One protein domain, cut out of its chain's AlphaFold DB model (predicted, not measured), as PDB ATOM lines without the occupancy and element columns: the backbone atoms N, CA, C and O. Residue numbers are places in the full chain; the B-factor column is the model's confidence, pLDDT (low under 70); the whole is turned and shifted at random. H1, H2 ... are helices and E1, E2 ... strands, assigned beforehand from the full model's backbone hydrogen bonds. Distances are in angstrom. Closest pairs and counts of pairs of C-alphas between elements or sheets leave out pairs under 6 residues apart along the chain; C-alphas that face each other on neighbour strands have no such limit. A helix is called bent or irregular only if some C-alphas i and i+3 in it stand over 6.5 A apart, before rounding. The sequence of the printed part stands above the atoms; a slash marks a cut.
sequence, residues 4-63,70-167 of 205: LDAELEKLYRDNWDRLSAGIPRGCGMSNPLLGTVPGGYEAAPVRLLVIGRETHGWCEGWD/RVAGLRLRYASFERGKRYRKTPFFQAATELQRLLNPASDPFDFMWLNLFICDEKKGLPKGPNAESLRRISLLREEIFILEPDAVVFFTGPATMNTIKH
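What this domain is: This is residues 4 to 63 and 70 to 167 of the 205 residues of an uncharacterized protein of Blastocatellia bacterium (UniProt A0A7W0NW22). A small parallel sheet of three strands, in the order E2, E1, E3, forms the core, with H4 along one face and H6 along the other; H1 packs on H6, and H3 meets H1 near one end. H2, H5 and H7 lie past the ends of the strands, beyond Gly 52, Asn 116 and Phe 155, and long unnamed stretches, residues 23 to 47 and 117 to 128, join the parts. The printed part has 158 residues with seven named helices and three named strands, in the order H1, H2, E1, H3, H4, E2, H5, H6, E3, H7. The class is mostly helix, though under half of the printed residues, 65 in helices and 13 in strands, are in named elements. The whole is compact, with a radius of gyration of the C-alphas of 14.9 A and spans of 46 by 32 by 29 A.

Where its parts are: H1, residues 4 to 14, begins with C-alpha 4 at (141.923, 142.124, 96.929) and is 15.2 A long. H2 is residues 16 to 22, 9.7 A. E1, residues 48 to 52, is 13.0 A long and begins with C-alpha 48 at (153.821, 135.074, 95.772). H3 is residues 70 to 79, 13.9 A. H4, residues 91 to 103, is the longest helix, 18.3 A. E2 is residues 113 to 116, 10.5 A. H5 is residues 129 to 137, 12.9 A, and H6 is residues 141 to 148, 10.3 A. E3 is residues 152 to 155, 10.1 A. H7, residues 159 to 165, is 10.2 A long and ends with C-alpha 165 at (151.764, 125.652, 111.306); it is irregular, with C-alphas 160 and 163 7.0 A apart.

How they stand to each other: E1 is the inner strand of the sheet, and E2 and E3 are its edge strands. E2 and E1 are parallel at 24 degrees, with N 50 and O 113 within hydrogen-bond range at 2.8 A and N 115 and O 50 at 3.1 A. E1 and E3 are parallel at 13 degrees, with N 51 and O 154 at 2.8 A. E2, H5, H6 and E3 form a split strand-helix-strand unit, two strands running the same way with helices between them in the chain and E1 between them in the sheet; its crossover is right-handed. H4 is on the sheet at a height of 9.9 A, over E1 and along the strands, at 11 degrees to E1 on the local plane; the closest C-alphas of H4 and E1 are those of Ala 96 and Val 50, 6.7 A apart. H6 is on the opposite face at a height of 9.8 A, over E2 and E1 and along the strands. H1 touches H6, the closest C-alphas being those of Leu 4 and Leu 148, 6.3 A apart; they run opposite ways at a steep tilt of 36 degrees, only just past shallow. H1 and H3 only just touch, with 3 pairs of C-alphas within 8 A, the closest those of Arg 13 and Val 71 at 6.7 A. H2 and H5 are close but not clearly touching, the C-alphas of Gly 22 and Ser 134 being closest at 6.3 A. H5 and H7 are also close but not clearly touching, with Arg 136 and Thr 164 closest, their C-alphas 7.6 A apart. H7 is only just not on the sheet, with 4 pairs of C-alphas within 10 A. In H1, H2, H3, H4, H5 and H6 every O i to N i+4 pair is within hydrogen-bond range; in H7 1 of 3 is, beside 3 of 4 O i to N i+3 pairs.

The domain as a whole: The two C-alphas farthest apart are those of Gly 26 and Ala 106, 46.0 A. Residues 64 to 69 are not printed, and C-alphas 63 and 70 are 11.7 A apart across this cut, in the link from E1 to H3. The long links are H2 to E1, H3 to H4 and E2 to H5. The mean pLDDT of the printed part is 91.3; residues 59 to 63 and residue 88 are under 70.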
ATOM      1  N   LEU A   4     141.428 142.954  95.829       95.31
ATOM      2  CA  LEU A   4     141.923 142.124  96.929       95.31
ATOM      3  C   LEU A   4     142.290 142.961  98.158       95.31
ATOM      4  O   LEU A   4     142.046 142.541  99.287       95.31
ATOM      5  N   ASP A   5     142.845 144.164  97.968       96.81
ATOM      6  CA  ASP A   5     143.199 145.032  99.095       96.81
ATOM      7  C   ASP A   5     141.963 145.475  99.884       96.81
ATOM      8  O   ASP A   5     141.999 145.510 101.118       96.81
ATOM      9  N   ALA A   6     140.870 145.769  99.171       96.88
ATOM     10  CA  ALA A   6     139.589 146.142  99.758       96.88
ATOM     11  C   ALA A   6     138.928 144.967 100.497       96.88
ATOM     12  O   ALA A   6     138.433 145.149 101.610       96.88
ATOM     13  N   GLU A   7     138.961 143.759  99.929       98.00
ATOM     14  CA  GLU A   7     138.464 142.548 100.598       98.00
ATOM     15  C   GLU A   7     139.272 142.218 101.855       98.00
ATOM     16  O   GLU A   7     138.700 141.936 102.910       98.00
ATOM     17  N   LEU A   8     140.599 142.344 101.782       97.88
ATOM     18  CA  LEU A   8     141.478 142.150 102.928       97.88
ATOM     19  C   LEU A   8     141.214 143.204 104.017       97.88
ATOM     20  O   LEU A   8     141.244 142.900 105.207       97.88
ATOM     21  N   GLU A   9     140.937 144.454 103.631       97.94
ATOM     22  CA  GLU A   9     140.558 145.503 104.588       97.94
ATOM     23  C   GLU A   9     139.240 145.181 105.275       97.94
ATOM     24  O   GLU A   9     139.143 145.271 106.501       97.94
ATOM     25  N   LYS A  10     138.250 144.752 104.492       98.19
ATOM     26  CA  LYS A  10     136.955 144.328 105.007       98.19
ATOM     27  C   LYS A  10     137.105 143.173 105.998       98.19
ATOM     28  O   LYS A  10     136.542 143.260 107.084       98.19
ATOM     29  N   LEU A  11     137.920 142.159 105.685       98.44
ATOM     30  CA  LEU A  11     138.209 141.045 106.598       98.44
ATOM     31  C   LEU A  11     138.697 141.548 107.963       98.44
ATOM     32  O   LEU A  11     138.203 141.096 108.999       98.44
ATOM     33  N   TYR A  12     139.644 142.491 107.977       98.12
ATOM     34  CA  TYR A  12     140.172 143.046 109.223       98.12
ATOM     35  C   TYR A  12     139.153 143.889 109.976       98.12
ATOM     36  O   TYR A  12     139.086 143.787 111.200       98.12
ATOM     37  N   ARG A  13     138.359 144.701 109.272       97.81
ATOM     38  CA  ARG A  13     137.311 145.527 109.886       97.81
ATOM     39  C   ARG A  13     136.235 144.665 110.533       97.81
ATOM     40  O   ARG A  13     135.942 144.859 111.708       97.81
ATOM     41  N   ASP A  14     135.742 143.663 109.813       98.31
ATOM     42  CA  ASP A  14     134.704 142.747 110.294       98.31
ATOM     43  C   ASP A  14     135.166 141.921 111.508       98.31
ATOM     44  O   ASP A  14     134.351 141.470 112.309       98.31
ATOM     45  N   ASN A  15     136.480 141.725 111.667       97.88
ATOM     46  CA  ASN A  15     137.070 140.943 112.756       97.88
ATOM     47  C   ASN A  15     137.777 141.789 113.823       97.88
ATOM     48  O   ASN A  15     138.383 141.219 114.736       97.88
ATOM     49  N   TRP A  16     137.733 143.121 113.736       95.81
ATOM     50  CA  TRP A  16     138.572 143.984 114.569       95.81
ATOM     51  C   TRP A  16     138.296 143.819 116.066       95.81
ATOM     52  O   TRP A  16     139.233 143.705 116.858       95.81
ATOM     53  N   ASP A  17     137.028 143.729 116.463       95.00
ATOM     54  CA  ASP A  17     136.654 143.551 117.870       95.00
ATOM     55  C   ASP A  17     137.185 142.223 118.423       95.00
ATOM     56  O   ASP A  17     137.754 142.174 119.514       95.00
ATOM     57  N   ARG A  18     137.106 141.149 117.629       95.25
ATOM     58  CA  ARG A  18     137.643 139.827 117.985       95.25
ATOM     59  C   ARG A  18     139.166 139.845 118.107       95.25
ATOM     60  O   ARG A  18     139.708 139.310 119.074       95.25
ATOM     61  N   LEU A  19     139.856 140.451 117.138       94.12
ATOM     62  CA  LEU A  19     141.314 140.577 117.146       94.12
ATOM     63  C   LEU A  19     141.781 141.390 118.352       94.12
ATOM     64  O   LEU A  19     142.635 140.950 119.119       94.12
ATOM     65  N   SER A  20     141.198 142.572 118.534       91.94
ATOM     66  CA  SER A  20     141.585 143.493 119.593       91.94
ATOM     67  C   SER A  20     141.275 142.938 120.981       91.94
ATOM     68  O   SER A  20     142.116 143.063 121.866       91.94
ATOM     69  N   ALA A  21     140.146 142.263 121.189       93.00
ATOM     70  CA  ALA A  21     139.849 141.621 122.468       93.00
ATOM     71  C   ALA A  21     140.739 140.395 122.739       93.00
ATOM     72  O   ALA A  21     141.081 140.126 123.890       93.00
ATOM     73  N   GLY A  22     141.122 139.649 121.698       93.50
ATOM     74  CA  GLY A  22     141.879 138.405 121.843       93.50
ATOM     75  C   GLY A  22     143.395 138.562 121.975       93.50
ATOM     76  O   GLY A  22     144.065 137.602 122.359       93.50
ATOM     77  N   ILE A  23     143.955 139.736 121.666       93.06
ATOM     78  CA  ILE A  23     145.388 140.006 121.843       93.06
ATOM     79  C   ILE A  23     145.692 140.197 123.339       93.06
ATOM     80  O   ILE A  23     145.147 141.118 123.958       93.06
ATOM     81  N   PRO A  24     146.578 139.372 123.936       92.19
ATOM     82  CA  PRO A  24     146.912 139.473 125.356       92.19
ATOM     83  C   PRO A  24     147.446 140.856 125.772       92.19
ATOM     84  O   PRO A  24     148.171 141.520 125.027       92.19
ATOM     85  N   ARG A  25     147.098 141.284 126.992       88.62
ATOM     86  CA  ARG A  25     147.443 142.599 127.565       88.62
ATOM     87  C   ARG A  25     148.507 142.497 128.649       88.62
ATOM     88  O   ARG A  25     148.651 141.461 129.286       88.62
ATOM     89  N   GLY A  26     149.246 143.588 128.864       86.38
ATOM     90  CA  GLY A  26     150.216 143.706 129.964       86.38
ATOM     91  C   GLY A  26     151.452 142.803 129.854       86.38
ATOM     92  O   GLY A  26     152.267 142.768 130.770       86.38
ATOM     93  N   CYS A  27     151.624 142.079 128.745       87.44
ATOM     94  CA  CYS A  27     152.727 141.136 128.541       87.44
ATOM     95  C   CYS A  27     153.734 141.573 127.464       87.44
ATOM     96  O   CYS A  27     154.636 140.810 127.123       87.44
ATOM     97  N   GLY A  28     153.625 142.807 126.960       88.38
ATOM     98  CA  GLY A  28     154.536 143.353 125.950       88.38
ATOM     99  C   GLY A  28     154.248 142.852 124.536       88.38
ATOM    100  O   GLY A  28     155.185 142.519 123.813       88.38
ATOM    101  N   MET A  29     152.968 142.768 124.162       90.88
ATOM    102  CA  MET A  29     152.562 142.480 122.785       90.88
ATOM    103  C   MET A  29     152.817 143.680 121.867       90.88
ATOM    104  O   MET A  29     152.573 144.830 122.248       90.88
ATOM    105  N   SER A  30     153.268 143.410 120.646       90.88
ATOM    106  CA  SER A  30     153.276 144.393 119.558       90.88
ATOM    107  C   SER A  30     151.867 144.651 119.004       90.88
ATOM    108  O   SER A  30     150.908 143.934 119.309       90.88
ATOM    109  N   ASN A  31     151.736 145.669 118.149       90.94
ATOM    110  CA  ASN A  31     150.546 145.793 117.313       90.94
ATOM    111  C   ASN A  31     150.464 144.644 116.282       90.94
ATOM    112  O   ASN A  31     151.495 144.097 115.890       90.94
ATOM    113  N   PRO A  32     149.253 144.269 115.834       93.69
ATOM    114  CA  PRO A  32     149.058 143.176 114.903       93.69
ATOM    115  C   PRO A  32     149.423 143.615 113.490       93.69
ATOM    116  O   PRO A  32     149.025 144.694 113.044       93.69
ATOM    117  N   LEU A  33     150.122 142.747 112.768       95.12
ATOM    118  CA  LEU A  33     150.339 142.873 111.335       95.12
ATOM    119  C   LEU A  33     149.001 142.763 110.603       95.12
ATOM    120  O   LEU A  33     148.439 141.677 110.502       95.12
ATOM    121  N   LEU A  34     148.529 143.893 110.077       96.00
ATOM    122  CA  LEU A  34     147.433 143.955 109.116       96.00
ATOM    123  C   LEU A  34     148.031 144.240 107.737       96.00
ATOM    124  O   LEU A  34     148.678 145.271 107.537       96.00
ATOM    125  N   GLY A  35     147.859 143.303 106.810       95.12
ATOM    126  CA  GLY A  35     148.457 143.344 105.482       95.12
ATOM    127  C   GLY A  35     147.880 144.431 104.571       95.12
ATOM    128  O   GLY A  35     146.781 144.944 104.771       95.12
ATOM    129  N   THR A  36     148.642 144.776 103.537       95.81
ATOM    130  CA  THR A  36     148.211 145.635 102.424       95.81
ATOM    131  C   THR A  36     148.785 145.052 101.145       95.81
ATOM    132  O   THR A  36     149.985 144.758 101.088       95.81
ATOM    133  N   VAL A  37     147.936 144.880 100.138       96.62
ATOM    134  CA  VAL A  37     148.290 144.247  98.869       96.62
ATOM    135  C   VAL A  37     149.208 145.187  98.072       96.62
ATOM    136  O   VAL A  37     148.848 146.343  97.822       96.62
ATOM    137  N   PRO A  38     150.421 144.747  97.687       94.75
ATOM    138  CA  PRO A  38     151.304 145.532  96.827       94.75
ATOM    139  C   PRO A  38     150.682 145.785  95.452       94.75
ATOM    140  O   PRO A  38     150.008 144.919  94.903       94.75
ATOM    141  N   GLY A  39     150.974 146.942  94.852       92.38
ATOM    142  CA  GLY A  39     150.367 147.342  93.579       92.38
ATOM    143  C   GLY A  39     150.605 146.361  92.425       92.38
ATOM    144  O   GLY A  39     149.703 146.162  91.618       92.38
ATOM    145  N   GLY A  40     151.779 145.723  92.353       94.31
ATOM    146  CA  GLY A  40     152.072 144.730  91.317       94.31
ATOM    147  C   GLY A  40     151.699 143.291  91.675       94.31
ATOM    148  O   GLY A  40     151.938 142.407  90.859       94.31
ATOM    149  N   TYR A  41     151.119 143.031  92.853       96.44
ATOM    150  CA  TYR A  41     150.816 141.670  93.305       96.44
ATOM    151  C   TYR A  41     149.797 140.972  92.400       96.44
ATOM    152  O   TYR A  41     150.055 139.877  91.914       96.44
ATOM    153  N   GLU A  42     148.663 141.619  92.119       94.50
ATOM    154  CA  GLU A  42     147.572 141.010  91.339       94.50
ATOM    155  C   GLU A  42     147.936 140.766  89.875       94.50
ATOM    156  O   GLU A  42     147.453 139.808  89.271       94.50
ATOM    157  N   ALA A  43     148.794 141.632  89.332       93.88
ATOM    158  CA  ALA A  43     149.280 141.570  87.959       93.88
ATOM    159  C   ALA A  43     150.538 140.699  87.805       93.88
ATOM    160  O   ALA A  43     151.020 140.519  86.684       93.88
ATOM    161  N   ALA A  44     151.102 140.189  88.906       94.56
ATOM    162  CA  ALA A  44     152.268 139.325  88.848       94.56
ATOM    163  C   ALA A  44     151.908 138.006  88.138       94.56
ATOM    164  O   ALA A  44     150.880 137.412  88.461       94.56
ATOM    165  N   PRO A  45     152.760 137.505  87.219       95.38
ATOM    166  CA  PRO A  45     152.570 136.190  86.606       95.38
ATOM    167  C   PRO A  45     152.423 135.046  87.618       95.38
ATOM    168  O   PRO A  45     151.743 134.066  87.334       95.38
ATOM    169  N   VAL A  46     153.085 135.167  88.772       97.06
ATOM    170  CA  VAL A  46     152.963 134.267  89.921       97.06
ATOM    171  C   VAL A  46     152.742 135.105  91.182       97.06
ATOM    172  O   VAL A  46     153.651 135.803  91.645       97.06
ATOM    173  N   ARG A  47     151.560 135.006  91.788       97.94
ATOM    174  CA  ARG A  47     151.212 135.681  93.044       97.94
ATOM    175  C   ARG A  47     151.909 135.005  94.222       97.94
ATOM    176  O   ARG A  47     151.475 133.969  94.728       97.94
ATOM    177  N   LEU A  48     153.013 135.597  94.670       98.12
ATOM    178  CA  LEU A  48     153.821 135.074  95.772       98.12
ATOM    179  C   LEU A  48     153.369 135.638  97.125       98.12
ATOM    180  O   LEU A  48     153.476 136.841  97.373       98.12
ATOM    181  N   LEU A  49     152.969 134.752  98.038       98.19
ATOM    182  CA  LEU A  49     152.753 135.066  99.449       98.19
ATOM    183  C   LEU A  49     153.878 134.482 100.312       98.19
ATOM    184  O   LEU A  49     154.085 133.268 100.369       98.19
ATOM    185  N   VAL A  50     154.589 135.349 101.029       97.38
ATOM    186  CA  VAL A  50     155.627 134.967 101.993       97.38
ATOM    187  C   VAL A  50     155.081 135.076 103.412       97.38
ATOM    188  O   VAL A  50     154.612 136.133 103.833       97.38
ATOM    189  N   ILE A  51     155.199 133.993 104.179       95.88
ATOM    190  CA  ILE A  51     154.777 133.923 105.577       95.88
ATOM    191  C   ILE A  51     156.005 133.905 106.489       95.88
ATOM    192  O   ILE A  51     156.800 132.957 106.480       95.88
ATOM    193  N   GLY A  52     156.156 134.959 107.288       94.06
ATOM    194  CA  GLY A  52     157.106 135.034 108.392       94.06
ATOM    195  C   GLY A  52     156.538 134.483 109.695       94.06
ATOM    196  O   GLY A  52     155.494 133.834 109.739       94.06
ATOM    197  N   ARG A  53     157.266 134.702 110.787       93.12
ATOM    198  CA  ARG A  53     156.938 134.102 112.083       93.12
ATOM    199  C   ARG A  53     156.172 135.048 113.008       93.12
ATOM    200  O   ARG A  53     155.104 134.677 113.481       93.12
ATOM    201  N   GLU A  54     156.720 136.237 113.252       92.44
ATOM    202  CA  GLU A  54     156.203 137.254 114.172       92.44
ATOM    203  C   GLU A  54     156.671 138.659 113.748       92.44
ATOM    204  O   GLU A  54     157.546 138.801 112.889       92.44
ATOM    205  N   THR A  55     156.133 139.707 114.375       89.31
ATOM    206  CA  THR A  55     156.480 141.110 114.083       89.31
ATOM    207  C   THR A  55     157.779 141.599 114.726       89.31
ATOM    208  O   THR A  55     158.200 142.688 114.398       89.31
ATOM    209  N   HIS A  56     158.454 140.859 115.605       88.12
ATOM    210  CA  HIS A  56     159.797 141.189 116.124       88.12
ATOM    211  C   HIS A  56     160.051 142.671 116.540       88.12
ATOM    212  O   HIS A  56     161.075 143.260 116.191       88.12
ATOM    213  N   GLY A  57     159.129 143.296 117.276       81.06
ATOM    214  CA  GLY A  57     159.197 144.696 117.720       81.06
ATOM    215  C   GLY A  57     158.676 145.718 116.708       81.06
ATOM    216  O   GLY A  57     158.731 146.928 116.942       81.06
ATOM    217  N   TRP A  58     158.167 145.269 115.561       77.38
ATOM    218  CA  TRP A  58     157.537 146.151 114.586       77.38
ATOM    219  C   TRP A  58     156.210 146.676 115.119       77.38
ATOM    220  O   TRP A  58     155.369 145.914 115.590       77.38
ATOM    221  N   CYS A  59     156.028 147.995 115.005       69.19
ATOM    222  CA  CYS A  59     154.847 148.698 115.497       69.19
ATOM    223  C   CYS A  59     154.594 148.439 116.994       69.19
ATOM    224  O   CYS A  59     153.484 148.103 117.392       69.19
ATOM    225  N   GLU A  60     155.616 148.596 117.836       69.31
ATOM    226  CA  GLU A  60     155.460 148.542 119.295       69.31
ATOM    227  C   GLU A  60     154.417 149.530 119.835       69.31
ATOM    228  O   GLU A  60     154.121 150.558 119.217       69.31
ATOM    229  N   GLY A  61     153.893 149.194 121.017       61.06
ATOM    230  CA  GLY A  61     152.906 149.991 121.731       61.06
ATOM    231  C   GLY A  61     151.494 149.708 121.245       61.06
ATOM    232  O   GLY A  61     150.877 150.577 120.638       61.06
ATOM    233  N   TRP A  62     150.962 148.512 121.522       59.09
ATOM    234  CA  TRP A  62     149.517 148.285 121.393       59.09
ATOM    235  C   TRP A  62     148.717 149.370 122.145       59.09
ATOM    236  O   TRP A  62     147.708 149.885 121.654       59.09
ATOM    237  N   ASP A  63     149.219 149.730 123.331       52.88
ATOM    238  CA  ASP A  63     148.645 150.737 124.223       52.88
ATOM    239  C   ASP A  63     149.000 152.179 123.818       52.88
ATOM    240  O   ASP A  63     148.519 153.122 124.441       52.88
ATOM    241  N   ARG A  70     141.976 152.681 113.673       89.00
ATOM    242  CA  ARG A  70     143.071 151.759 114.002       89.00
ATOM    243  C   ARG A  70     143.409 150.795 112.869       89.00
ATOM    244  O   ARG A  70     144.590 150.523 112.665       89.00
ATOM    245  N   VAL A  71     142.419 150.292 112.130       93.81
ATOM    246  CA  VAL A  71     142.668 149.340 111.035       93.81
ATOM    247  C   VAL A  71     143.438 150.038 109.920       93.81
ATOM    248  O   VAL A  71     144.493 149.555 109.505       93.81
ATOM    249  N   ALA A  72     142.966 151.214 109.498       92.62
ATOM    250  CA  ALA A  72     143.645 152.009 108.478       92.62
ATOM    251  C   ALA A  72     145.053 152.435 108.933       92.62
ATOM    252  O   ALA A  72     146.021 152.290 108.182       92.62
ATOM    253  N   GLY A  73     145.191 152.899 110.181       91.00
ATOM    254  CA  GLY A  73     146.470 153.329 110.745       91.00
ATOM    255  C   GLY A  73     147.513 152.209 110.804       91.00
ATOM    256  O   GLY A  73     148.672 152.421 110.441       91.00
ATOM    257  N   LEU A  74     147.110 151.001 111.210       91.81
ATOM    258  CA  LEU A  74     148.000 149.840 111.259       91.81
ATOM    259  C   LEU A  74     148.416 149.373 109.867       91.81
ATOM    260  O   LEU A  74     149.615 149.212 109.624       91.81
ATOM    261  N   ARG A  75     147.458 149.225 108.943       93.62
ATOM    262  CA  ARG A  75     147.744 148.862 107.545       93.62
ATOM    263  C   ARG A  75     148.725 149.840 106.911       93.62
ATOM    264  O   ARG A  75     149.747 149.420 106.374       93.62
ATOM    265  N   LEU A  76     148.490 151.146 107.068       90.94
ATOM    266  CA  LEU A  76     149.391 152.184 106.565       90.94
ATOM    267  C   LEU A  76     150.797 152.061 107.166       90.94
ATOM    268  O   LEU A  76     151.794 152.149 106.446       90.94
ATOM    269  N   ARG A  77     150.899 151.823 108.479       89.19
ATOM    270  CA  ARG A  77     152.190 151.693 109.165       89.19
ATOM    271  C   ARG A  77     152.983 150.490 108.653       89.19
ATOM    272  O   ARG A  77     154.168 150.643 108.360       89.19
ATOM    273  N   TYR A  78     152.350 149.332 108.466       92.06
ATOM    274  CA  TYR A  78     153.021 148.161 107.889       92.06
ATOM    275  C   TYR A  78     153.308 148.311 106.392       92.06
ATOM    276  O   TYR A  78     154.385 147.925 105.941       92.06
ATOM    277  N   ALA A  79     152.422 148.941 105.622       91.50
ATOM    278  CA  ALA A  79     152.687 149.272 104.224       91.50
ATOM    279  C   ALA A  79     153.920 150.186 104.077       91.50
ATOM    280  O   ALA A  79     154.745 149.967 103.186       91.50
ATOM    281  N   SER A  80     154.104 151.146 104.994       89.44
ATOM    282  CA  SER A  80     155.243 152.081 105.005       89.44
ATOM    283  C   SER A  80     156.607 151.418 105.241       89.44
ATOM    284  O   SER A  80     157.647 151.986 104.913       89.44
ATOM    285  N   PHE A  81     156.615 150.190 105.767       86.19
ATOM    286  CA  PHE A  81     157.826 149.385 105.896       86.19
ATOM    287  C   PHE A  81     158.329 148.853 104.537       86.19
ATOM    288  O   PHE A  81     159.453 148.347 104.437       86.19
ATOM    289  N   GLU A  82     157.516 148.980 103.479       87.69
ATOM    290  CA  GLU A  82     157.851 148.626 102.096       87.69
ATOM    291  C   GLU A  82     158.450 147.213 101.989       87.69
ATOM    292  O   GLU A  82     159.434 146.994 101.281       87.69
ATOM    293  N   ARG A  83     157.908 146.254 102.758       89.12
ATOM    294  CA  ARG A  83     158.345 144.843 102.757       89.12
ATOM    295  C   ARG A  83     159.866 144.693 102.897       89.12
ATOM    296  O   ARG A  83     160.509 143.891 102.223       89.12
ATOM    297  N   GLY A  84     160.464 145.510 103.762       84.06
ATOM    298  CA  GLY A  84     161.880 145.414 104.086       84.06
ATOM    299  C   GLY A  84     162.803 145.969 103.006       84.06
ATOM    300  O   GLY A  84     163.979 145.608 102.969       84.06
ATOM    301  N   LYS A  85     162.336 146.903 102.166       86.19
ATOM    302  CA  LYS A  85     163.167 147.605 101.166       86.19
ATOM    303  C   LYS A  85     164.418 148.259 101.755       86.19
ATOM    304  O   LYS A  85     165.449 148.333 101.086       86.19
ATOM    305  N   ARG A  86     164.361 148.671 103.027       85.38
ATOM    306  CA  ARG A  86     165.508 149.183 103.806       85.38
ATOM    307  C   ARG A  86     166.275 148.094 104.575       85.38
ATOM    308  O   ARG A  86     167.384 148.330 105.037       85.38
ATOM    309  N   TYR A  87     165.736 146.878 104.640       80.38
ATOM    310  CA  TYR A  87     166.220 145.722 105.410       80.38
ATOM    311  C   TYR A  87     166.819 144.630 104.516       80.38
ATOM    312  O   TYR A  87     166.804 143.443 104.853       80.38
ATOM    313  N   ARG A  88     167.442 145.037 103.402       69.00
ATOM    314  CA  ARG A  88     168.072 144.151 102.404       69.00
ATOM    315  C   ARG A  88     169.232 143.309 102.930       69.00
ATOM    316  O   ARG A  88     169.809 142.564 102.155       69.00
ATOM    317  N   LYS A  89     169.637 143.462 104.193       79.00
ATOM    318  CA  LYS A  89     170.676 142.649 104.850       79.00
ATOM    319  C   LYS A  89     170.101 141.558 105.755       79.00
ATOM    320  O   LYS A  89     170.859 140.749 106.278       79.00
ATOM    321  N   THR A  90     168.786 141.539 105.958       84.81
ATOM    322  CA  THR A  90     168.140 140.506 106.769       84.81
ATOM    323  C   THR A  90     167.866 139.270 105.907       84.81
ATOM    324  O   THR A  90     167.351 139.421 104.795       84.81
ATOM    325  N   PRO A  91     168.174 138.051 106.389       88.25
ATOM    326  CA  PRO A  91     167.972 136.830 105.608       88.25
ATOM    327  C   PRO A  91     166.532 136.646 105.111       88.25
ATOM    328  O   PRO A  91     166.329 136.188 103.993       88.25
ATOM    329  N   PHE A  92     165.540 137.051 105.914       90.38
ATOM    330  CA  PHE A  92     164.121 136.939 105.569       90.38
ATOM    331  C   PHE A  92     163.761 137.742 104.308       90.38
ATOM    332  O   PHE A  92     163.313 137.168 103.317       90.38
ATOM    333  N   PHE A  93     163.996 139.060 104.311       90.00
ATOM    334  CA  PHE A  93     163.632 139.911 103.172       90.00
ATOM    335  C   PHE A  93     164.549 139.688 101.965       90.00
ATOM    336  O   PHE A  93     164.100 139.822 100.827       90.00
ATOM    337  N   GLN A  94     165.807 139.286 102.179       91.00
ATOM    338  CA  GLN A  94     166.665 138.825 101.084       91.00
ATOM    339  C   GLN A  94     166.056 137.619 100.371       91.00
ATOM    340  O   GLN A  94     165.831 137.694  99.171       91.00
ATOM    341  N   ALA A  95     165.721 136.554 101.102       92.75
ATOM    342  CA  ALA A  95     165.148 135.353 100.502       92.75
ATOM    343  C   ALA A  95     163.801 135.634  99.814       92.75
ATOM    344  O   ALA A  95     163.546 135.105  98.734       92.75
ATOM    345  N   ALA A  96     162.960 136.497 100.398       94.44
ATOM    346  CA  ALA A  96     161.670 136.876  99.820       94.44
ATOM    347  C   ALA A  96     161.830 137.615  98.484       94.44
ATOM    348  O   ALA A  96     161.248 137.220  97.476       94.44
ATOM    349  N   THR A  97     162.668 138.657  98.464       94.25
ATOM    350  CA  THR A  97     162.922 139.449  97.246       94.25
ATOM    351  C   THR A  97     163.610 138.626  96.163       94.25
ATOM    352  O   THR A  97     163.361 138.810  94.974       94.25
ATOM    353  N   GLU A  98     164.475 137.703  96.564       94.25
ATOM    354  CA  GLU A  98     165.155 136.791  95.664       94.25
ATOM    355  C   GLU A  98     164.166 135.832  95.004       94.25
ATOM    356  O   GLU A  98     164.121 135.763  93.777       94.25
ATOM    357  N   LEU A  99     163.306 135.186  95.798       95.94
ATOM    358  CA  LEU A  99     162.233 134.331  95.299       95.94
ATOM    359  C   LEU A  99     161.287 135.088  94.357       95.94
ATOM    360  O   LEU A  99     160.966 134.574  93.286       95.94
ATOM    361  N   GLN A 100     160.908 136.321  94.708       96.62
ATOM    362  CA  GLN A 100     160.070 137.162  93.855       96.62
ATOM    363  C   GLN A 100     160.717 137.409  92.488       96.62
ATOM    364  O   GLN A 100     160.051 137.269  91.470       96.62
ATOM    365  N   ARG A 101     162.023 137.703  92.433       95.94
ATOM    366  CA  ARG A 101     162.742 137.896  91.156       95.94
ATOM    367  C   ARG A 101     162.799 136.640  90.299       95.94
ATOM    368  O   ARG A 101     162.873 136.736  89.081       95.94
ATOM    369  N   LEU A 102     162.839 135.472  90.926       96.31
ATOM    370  CA  LEU A 102     162.937 134.202  90.212       96.31
ATOM    371  C   LEU A 102     161.601 133.782  89.612       96.31
ATOM    372  O   LEU A 102     161.577 133.260  88.503       96.31
ATOM    373  N   LEU A 103     160.513 134.006  90.349       94.81
ATOM    374  CA  LEU A 103     159.158 133.706  89.893       94.81
ATOM    375  C   LEU A 103     158.642 134.774  88.920       94.81
ATOM    376  O   LEU A 103     157.969 134.442  87.951       94.81
ATOM    377  N   ASN A 104     159.005 136.038  89.150       96.25
ATOM    378  CA  ASN A 104     158.505 137.201  88.421       96.25
ATOM    379  C   ASN A 104     159.661 138.124  87.981       96.25
ATOM    380  O   ASN A 104     159.811 139.231  88.503       96.25
ATOM    381  N   PRO A 105     160.505 137.709  87.016       95.38
ATOM    382  CA  PRO A 105     161.721 138.444  86.642       95.38
ATOM    383  C   PRO A 105     161.480 139.842  86.051       95.38
ATOM    384  O   PRO A 105     162.412 140.643  86.008       95.38
ATOM    385  N   ALA A 106     160.258 140.137  85.601       94.94
ATOM    386  CA  ALA A 106     159.865 141.434  85.050       94.94
ATOM    387  C   ALA A 106     159.122 142.348  86.051       94.94
ATOM    388  O   ALA A 106     158.827 143.491  85.708       94.94
ATOM    389  N   SER A 107     158.811 141.871  87.262       94.50
ATOM    390  CA  SER A 107     158.059 142.621  88.286       94.50
ATOM    391  C   SER A 107     158.983 143.320  89.292       94.50
ATOM    392  O   SER A 107     160.180 143.018  89.366       94.50
ATOM    393  N   ASP A 108     158.444 144.232  90.115       95.12
ATOM    394  CA  ASP A 108     159.217 144.796  91.223       95.12
ATOM    395  C   ASP A 108     159.557 143.666  92.227       95.12
ATOM    396  O   ASP A 108     158.689 142.864  92.599       95.12
ATOM    397  N   PRO A 109     160.815 143.559  92.704       94.56
ATOM    398  CA  PRO A 109     161.211 142.547  93.688       94.56
ATOM    399  C   PRO A 109     160.481 142.650  95.038       94.56
ATOM    400  O   PRO A 109     160.653 141.766  95.877       94.56
ATOM    401  N   PHE A 110     159.708 143.711  95.267       94.81
ATOM    402  CA  PHE A 110     158.887 143.940  96.452       94.81
ATOM    403  C   PHE A 110     157.378 143.809  96.179       94.81
ATOM    404  O   PHE A 110     156.599 144.161  97.060       94.81
ATOM    405  N   ASP A 111     156.953 143.291  95.022       95.00
ATOM    406  CA  ASP A 111     155.530 143.053  94.702       95.00
ATOM    407  C   ASP A 111     154.960 141.743  95.285       95.00
ATOM    408  O   ASP A 111     153.860 141.325  94.936       95.00
ATOM    409  N   PHE A 112     155.676 141.085  96.201       96.25
ATOM    410  CA  PHE A 112     155.166 139.920  96.928       96.25
ATOM    411  C   PHE A 112     154.357 140.338  98.164       96.25
ATOM    412  O   PHE A 112     154.678 141.326  98.834       96.25
ATOM    413  N   MET A 113     153.346 139.549  98.520       97.00
ATOM    414  CA  MET A 113     152.599 139.749  99.760       97.00
ATOM    415  C   MET A 113     153.377 139.182 100.954       97.00
ATOM    416  O   MET A 113     154.014 138.133 100.852       97.00
ATOM    417  N   TRP A 114     153.319 139.864 102.100       96.12
ATOM    418  CA  TRP A 114     153.954 139.420 103.343       96.12
ATOM    419  C   TRP A 114     152.952 139.408 104.496       96.12
ATOM    420  O   TRP A 114     152.343 140.432 104.798       96.12
ATOM    421  N   LEU A 115     152.842 138.256 105.156       96.56
ATOM    422  CA  LEU A 115     152.096 138.050 106.399       96.56
ATOM    423  C   LEU A 115     152.958 137.270 107.404       96.56
ATOM    424  O   LEU A 115     154.078 136.857 107.095       96.56
ATOM    425  N   ASN A 116     152.447 137.037 108.611       95.12
ATOM    426  CA  ASN A 116     153.123 136.246 109.640       95.12
ATOM    427  C   ASN A 116     152.198 135.168 110.207       95.12
ATOM    428  O   ASN A 116     150.986 135.345 110.264       95.12
ATOM    429  N   LEU A 117     152.786 134.077 110.703       94.06
ATOM    430  CA  LEU A 117     152.056 133.066 111.468       94.06
ATOM    431  C   LEU A 117     151.401 133.670 112.710       94.06
ATOM    432  O   LEU A 117     150.205 133.495 112.927       94.06
ATOM    433  N   PHE A 118     152.181 134.376 113.525       94.69
ATOM    434  CA  PHE A 118     151.647 135.179 114.612       94.69
ATOM    435  C   PHE A 118     151.538 136.628 114.155       94.69
ATOM    436  O   PHE A 118     152.528 137.244 113.756       94.69
ATOM    437  N   ILE A 119     150.325 137.173 114.245       93.94
ATOM    438  CA  ILE A 119     150.041 138.566 113.887       93.94
ATOM    439  C   ILE A 119     150.781 139.554 114.799       93.94
ATOM    440  O   ILE A 119     151.083 140.655 114.363       93.94
ATOM    441  N   CYS A 120     151.141 139.138 116.017       93.62
ATOM    442  CA  CYS A 120     151.914 139.906 116.992       93.62
ATOM    443  C   CYS A 120     153.184 139.148 117.412       93.62
ATOM    444  O   CYS A 120     153.289 137.929 117.259       93.62
ATOM    445  N   ASP A 121     154.118 139.869 118.023       93.69
ATOM    446  CA  ASP A 121     155.211 139.318 118.815       93.69
ATOM    447  C   ASP A 121     154.998 139.597 120.304       93.69
ATOM    448  O   ASP A 121     154.261 140.507 120.680       93.69
ATOM    449  N   GLU A 122     155.664 138.805 121.141       92.94
ATOM    450  CA  GLU A 122     155.735 138.998 122.585       92.94
ATOM    451  C   GLU A 122     157.164 139.420 122.944       92.94
ATOM    452  O   GLU A 122     158.100 138.623 122.827       92.94
ATOM    453  N   LYS A 123     157.350 140.675 123.374       91.50
ATOM    454  CA  LYS A 123     158.661 141.241 123.750       91.50
ATOM    455  C   LYS A 123     159.731 141.033 122.666       91.50
ATOM    456  O   LYS A 123     160.851 140.619 122.973       91.50
ATOM    457  N   LYS A 124     159.398 141.309 121.399       91.50
ATOM    458  CA  LYS A 124     160.259 141.098 120.215       91.50
ATOM    459  C   LYS A 124     160.564 139.630 119.920       91.50
ATOM    460  O   LYS A 124     161.504 139.326 119.187       91.50
ATOM    461  N   GLY A 125     159.801 138.701 120.478       91.44
ATOM    462  CA  GLY A 125     160.009 137.271 120.306       91.44
ATOM    463  C   GLY A 125     158.741 136.532 119.912       91.44
ATOM    464  O   GLY A 125     157.642 137.081 119.877       91.44
ATOM    465  N   LEU A 126     158.905 135.239 119.637       92.31
ATOM    466  CA  LEU A 126     157.771 134.345 119.453       92.31
ATOM    467  C   LEU A 126     156.890 134.344 120.708       92.31
ATOM    468  O   LEU A 126     157.423 134.074 121.790       92.31
ATOM    469  N   PRO A 127     155.570 134.545 120.557       92.94
ATOM    470  CA  PRO A 127     154.610 134.306 121.625       92.94
ATOM    471  C   PRO A 127     154.708 132.870 122.146       92.94
ATOM    472  O   PRO A 127     154.947 131.933 121.373       92.94
ATOM    473  N   LYS A 128     154.521 132.679 123.456       91.44
ATOM    474  CA  LYS A 128     154.630 131.354 124.100       91.44
ATOM    475  C   LYS A 128     153.429 131.025 124.978       91.44
ATOM    476  O   LYS A 128     152.699 131.904 125.424       91.44
ATOM    477  N   GLY A 129     153.253 129.731 125.250       92.62
ATOM    478  CA  GLY A 129     152.260 129.238 126.205       92.62
ATOM    479  C   GLY A 129     150.850 129.782 125.924       92.62
ATOM    480  O   GLY A 129     150.440 129.796 124.763       92.62
ATOM    481  N   PRO A 130     150.123 130.268 126.948       94.12
ATOM    482  CA  PRO A 130     148.765 130.792 126.786       94.12
ATOM    483  C   PRO A 130     148.651 131.928 125.764       94.12
ATOM    484  O   PRO A 130     147.669 131.991 125.030       94.12
ATOM    485  N   ASN A 131     149.670 132.785 125.664       94.00
ATOM    486  CA  ASN A 131     149.676 133.901 124.723       94.00
ATOM    487  C   ASN A 131     149.701 133.418 123.271       94.00
ATOM    488  O   ASN A 131     148.954 133.924 122.436       94.00
ATOM    489  N   ALA A 132     150.520 132.402 122.980       93.88
ATOM    490  CA  ALA A 132     150.522 131.763 121.671       93.88
ATOM    491  C   ALA A 132     149.145 131.171 121.357       93.88
ATOM    492  O   ALA A 132     148.619 131.438 120.282       93.88
ATOM    493  N   GLU A 133     148.540 130.425 122.289       93.06
ATOM    494  CA  GLU A 133     147.217 129.819 122.079       93.06
ATOM    495  C   GLU A 133     146.127 130.856 121.792       93.06
ATOM    496  O   GLU A 133     145.322 130.660 120.878       93.06
ATOM    497  N   SER A 134     146.114 131.974 122.524       94.25
ATOM    498  CA  SER A 134     145.188 133.081 122.264       94.25
ATOM    499  C   SER A 134     145.354 133.621 120.845       94.25
ATOM    500  O   SER A 134     144.368 133.726 120.118       94.25
ATOM    501  N   LEU A 135     146.596 133.864 120.409       94.56
ATOM    502  CA  LEU A 135     146.875 134.351 119.056       94.56
ATOM    503  C   LEU A 135     146.492 133.337 117.966       94.56
ATOM    504  O   LEU A 135     146.007 133.744 116.913       94.56
ATOM    505  N   ARG A 136     146.644 132.025 118.206       93.75
ATOM    506  CA  ARG A 136     146.205 130.999 117.238       93.75
ATOM    507  C   ARG A 136     144.691 131.007 117.049       93.75
ATOM    508  O   ARG A 136     144.231 130.862 115.923       93.75
ATOM    509  N   ARG A 137     143.919 131.184 118.129       92.62
ATOM    510  CA  ARG A 137     142.446 131.221 118.077       92.62
ATOM    511  C   ARG A 137     141.910 132.422 117.308       92.62
ATOM    512  O   ARG A 137     140.854 132.326 116.688       92.62
ATOM    513  N   ILE A 138     142.625 133.543 117.361       94.56
ATOM    514  CA  ILE A 138     142.225 134.766 116.661       94.56
ATOM    515  C   ILE A 138     142.864 134.942 115.287       94.56
ATOM    516  O   ILE A 138     142.617 135.956 114.643       94.56
ATOM    517  N   SER A 139     143.674 133.982 114.833       93.69
ATOM    518  CA  SER A 139     144.306 134.062 113.518       93.69
ATOM    519  C   SER A 139     143.261 134.259 112.417       93.69
ATOM    520  O   SER A 139     142.127 133.787 112.525       93.69
ATOM    521  N   LEU A 140     143.666 134.992 111.382       96.00
ATOM    522  CA  LEU A 140     142.928 135.187 110.136       96.00
ATOM    523  C   LEU A 140     143.696 134.611 108.941       96.00
ATOM    524  O   LEU A 140     143.308 134.829 107.801       96.00
ATOM    525  N   LEU A 141     144.803 133.894 109.178       95.00
ATOM    526  CA  LEU A 141     145.756 133.564 108.116       95.00
ATOM    527  C   LEU A 141     145.130 132.742 106.989       95.00
ATOM    528  O   LEU A 141     145.538 132.877 105.838       95.00
ATOM    529  N   ARG A 142     144.143 131.894 107.290       92.94
ATOM    530  CA  ARG A 142     143.477 131.101 106.253       92.94
ATOM    531  C   ARG A 142     142.600 131.976 105.368       92.94
ATOM    532  O   ARG A 142     142.652 131.841 104.153       92.94
ATOM    533  N   GLU A 143     141.823 132.853 105.979       95.69
ATOM    534  CA  GLU A 143     140.959 133.811 105.305       95.69
ATOM    535  C   GLU A 143     141.791 134.807 104.492       95.69
ATOM    536  O   GLU A 143     141.457 135.093 103.347       95.69
ATOM    537  N   GLU A 144     142.924 135.260 105.033       97.81
ATOM    538  CA  GLU A 144     143.887 136.093 104.314       97.81
ATOM    539  C   GLU A 144     144.438 135.364 103.081       97.81
ATOM    540  O   GLU A 144     144.417 135.921 101.989       97.81
ATOM    541  N   ILE A 145     144.891 134.111 103.222       96.06
ATOM    542  CA  ILE A 145     145.366 133.297 102.088       96.06
ATOM    543  C   ILE A 145     144.254 133.096 101.054       96.06
ATOM    544  O   ILE A 145     144.529 133.162  99.860       96.06
ATOM    545  N   PHE A 146     143.020 132.852 101.502       95.75
ATOM    546  CA  PHE A 146     141.876 132.650 100.617       95.75
ATOM    547  C   PHE A 146     141.586 133.898  99.778       95.75
ATOM    548  O   PHE A 146     141.486 133.783  98.564       95.75
ATOM    549  N   ILE A 147     141.529 135.080 100.403       97.69
ATOM    550  CA  ILE A 147     141.317 136.358  99.702       97.69
ATOM    551  C   ILE A 147     142.469 136.657  98.747       97.69
ATOM    552  O   ILE A 147     142.257 137.113  97.633       97.69
ATOM    553  N   LEU A 148     143.710 136.427  99.178       97.50
ATOM    554  CA  LEU A 148     144.884 136.783  98.383       97.50
ATOM    555  C   LEU A 148     145.050 135.922  97.125       97.50
ATOM    556  O   LEU A 148     145.801 136.321  96.237       97.50
ATOM    557  N   GLU A 149     144.401 134.755  97.065       96.31
ATOM    558  CA  GLU A 149     144.514 133.786  95.971       96.31
ATOM    559  C   GLU A 149     145.962 133.611  95.450       96.31
ATOM    560  O   GLU A 149     146.229 133.815  94.260       96.31
ATOM    561  N   PRO A 150     146.943 133.294  96.322       96.56
ATOM    562  CA  PRO A 150     148.328 133.146  95.903       96.56
ATOM    563  C   PRO A 150     148.533 131.864  95.089       96.56
ATOM    564  O   PRO A 150     148.096 130.787  95.491       96.56
ATOM    565  N   ASP A 151     149.333 131.945  94.027       96.56
ATOM    566  CA  ASP A 151     149.817 130.768  93.293       96.56
ATOM    567  C   ASP A 151     150.860 129.983  94.101       96.56
ATOM    568  O   ASP A 151     151.018 128.769  93.957       96.56
ATOM    569  N   ALA A 152     151.610 130.683  94.961       94.06
ATOM    570  CA  ALA A 152     152.625 130.090  95.816       94.06
ATOM    571  C   ALA A 152     152.630 130.725  97.211       94.06
ATOM    572  O   ALA A 152     152.806 131.935  97.359       94.06
ATOM    573  N   VAL A 153     152.536 129.880  98.242       95.69
ATOM    574  CA  VAL A 153     152.707 130.275  99.648       95.69
ATOM    575  C   VAL A 153     154.009 129.692 100.188       95.69
ATOM    576  O   VAL A 153     154.211 128.475 100.171       95.69
ATOM    577  N   VAL A 154     154.903 130.545 100.690       94.69
ATOM    578  CA  VAL A 154     156.212 130.133 101.215       94.69
ATOM    579  C   VAL A 154     156.379 130.548 102.669       94.69
ATOM    580  O   VAL A 154     156.406 131.728 103.005       94.69
ATOM    581  N   PHE A 155     156.560 129.555 103.537       91.69
ATOM    582  CA  PHE A 155     156.759 129.744 104.972       91.69
ATOM    583  C   PHE A 155     158.252 129.813 105.313       91.69
ATOM    584  O   PHE A 155     158.933 128.786 105.361       91.69
ATOM    585  N   PHE A 156     158.766 131.000 105.639       90.19
ATOM    586  CA  PHE A 156     160.118 131.163 106.186       90.19
ATOM    587  C   PHE A 156     160.100 130.962 107.696       90.19
ATOM    588  O   PHE A 156     160.058 131.890 108.504       90.19
ATOM    589  N   THR A 157     160.090 129.689 108.067       78.31
ATOM    590  CA  THR A 157     159.814 129.227 109.424       78.31
ATOM    591  C   THR A 157     160.888 128.249 109.895       78.31
ATOM    592  O   THR A 157     161.728 127.799 109.116       78.31
ATOM    593  N   GLY A 158     160.906 127.954 111.194       78.69
ATOM    594  CA  GLY A 158     161.860 127.021 111.797       78.69
ATOM    595  C   GLY A 158     161.174 126.009 112.717       78.69
ATOM    596  O   GLY A 158     159.957 126.075 112.902       78.69
ATOM    597  N   PRO A 159     161.937 125.098 113.350       78.31
ATOM    598  CA  PRO A 159     161.385 124.069 114.235       78.31
ATOM    599  C   PRO A 159     160.448 124.629 115.317       78.31
ATOM    600  O   PRO A 159     159.399 124.053 115.582       78.31
ATOM    601  N   ALA A 160     160.775 125.804 115.868       76.56
ATOM    602  CA  ALA A 160     159.988 126.466 116.910       76.56
ATOM    603  C   ALA A 160     158.567 126.875 116.473       76.56
ATOM    604  O   ALA A 160     157.672 126.960 117.308       76.56
ATOM    605  N   THR A 161     158.338 127.115 115.180       80.69
ATOM    606  CA  THR A 161     157.026 127.509 114.638       80.69
ATOM    607  C   THR A 161     156.293 126.364 113.949       80.69
ATOM    608  O   THR A 161     155.125 126.514 113.606       80.69
ATOM    609  N   MET A 162     156.937 125.203 113.779       80.50
ATOM    610  CA  MET A 162     156.345 124.038 113.114       80.50
ATOM    611  C   MET A 162     155.053 123.575 113.802       80.50
ATOM    612  O   MET A 162     154.071 123.279 113.130       80.50
ATOM    613  N   ASN A 163     155.027 123.581 115.138       80.62
ATOM    614  CA  ASN A 163     153.827 123.231 115.904       80.62
ATOM    615  C   ASN A 163     152.677 124.218 115.669       80.62
ATOM    616  O   ASN A 163     151.522 123.818 115.699       80.62
ATOM    617  N   THR A 164     152.983 125.493 115.409       83.75
ATOM    618  CA  THR A 164     151.968 126.495 115.065       83.75
ATOM    619  C   THR A 164     151.396 126.238 113.675       83.75
ATOM    620  O   THR A 164     150.182 126.244 113.529       83.75
ATOM    621  N   ILE A 165     152.235 125.946 112.674       84.75
ATOM    622  CA  ILE A 165     151.764 125.652 111.306       84.75
ATOM    623  C   ILE A 165     150.865 124.410 111.298       84.75
ATOM    624  O   ILE A 165     149.822 124.404 110.657       84.75
ATOM    625  N   LYS A 166     151.254 123.370 112.043       83.75
ATOM    626  CA  LYS A 166     150.491 122.121 112.179       83.75
ATOM    627  C   LYS A 166     149.260 122.248 113.079       83.75
ATOM    628  O   LYS A 166     148.544 121.268 113.266       83.75
ATOM    629  N   HIS A 167     149.037 123.409 113.689       84.69
ATOM    630  CA  HIS A 167     147.916 123.588 114.595       84.69
ATOM    631  C   HIS A 167     146.596 123.620 113.798       84.69
ATOM    632  O   HIS A 167     146.518 124.355 112.809       84.69
TER     633      HIS A 167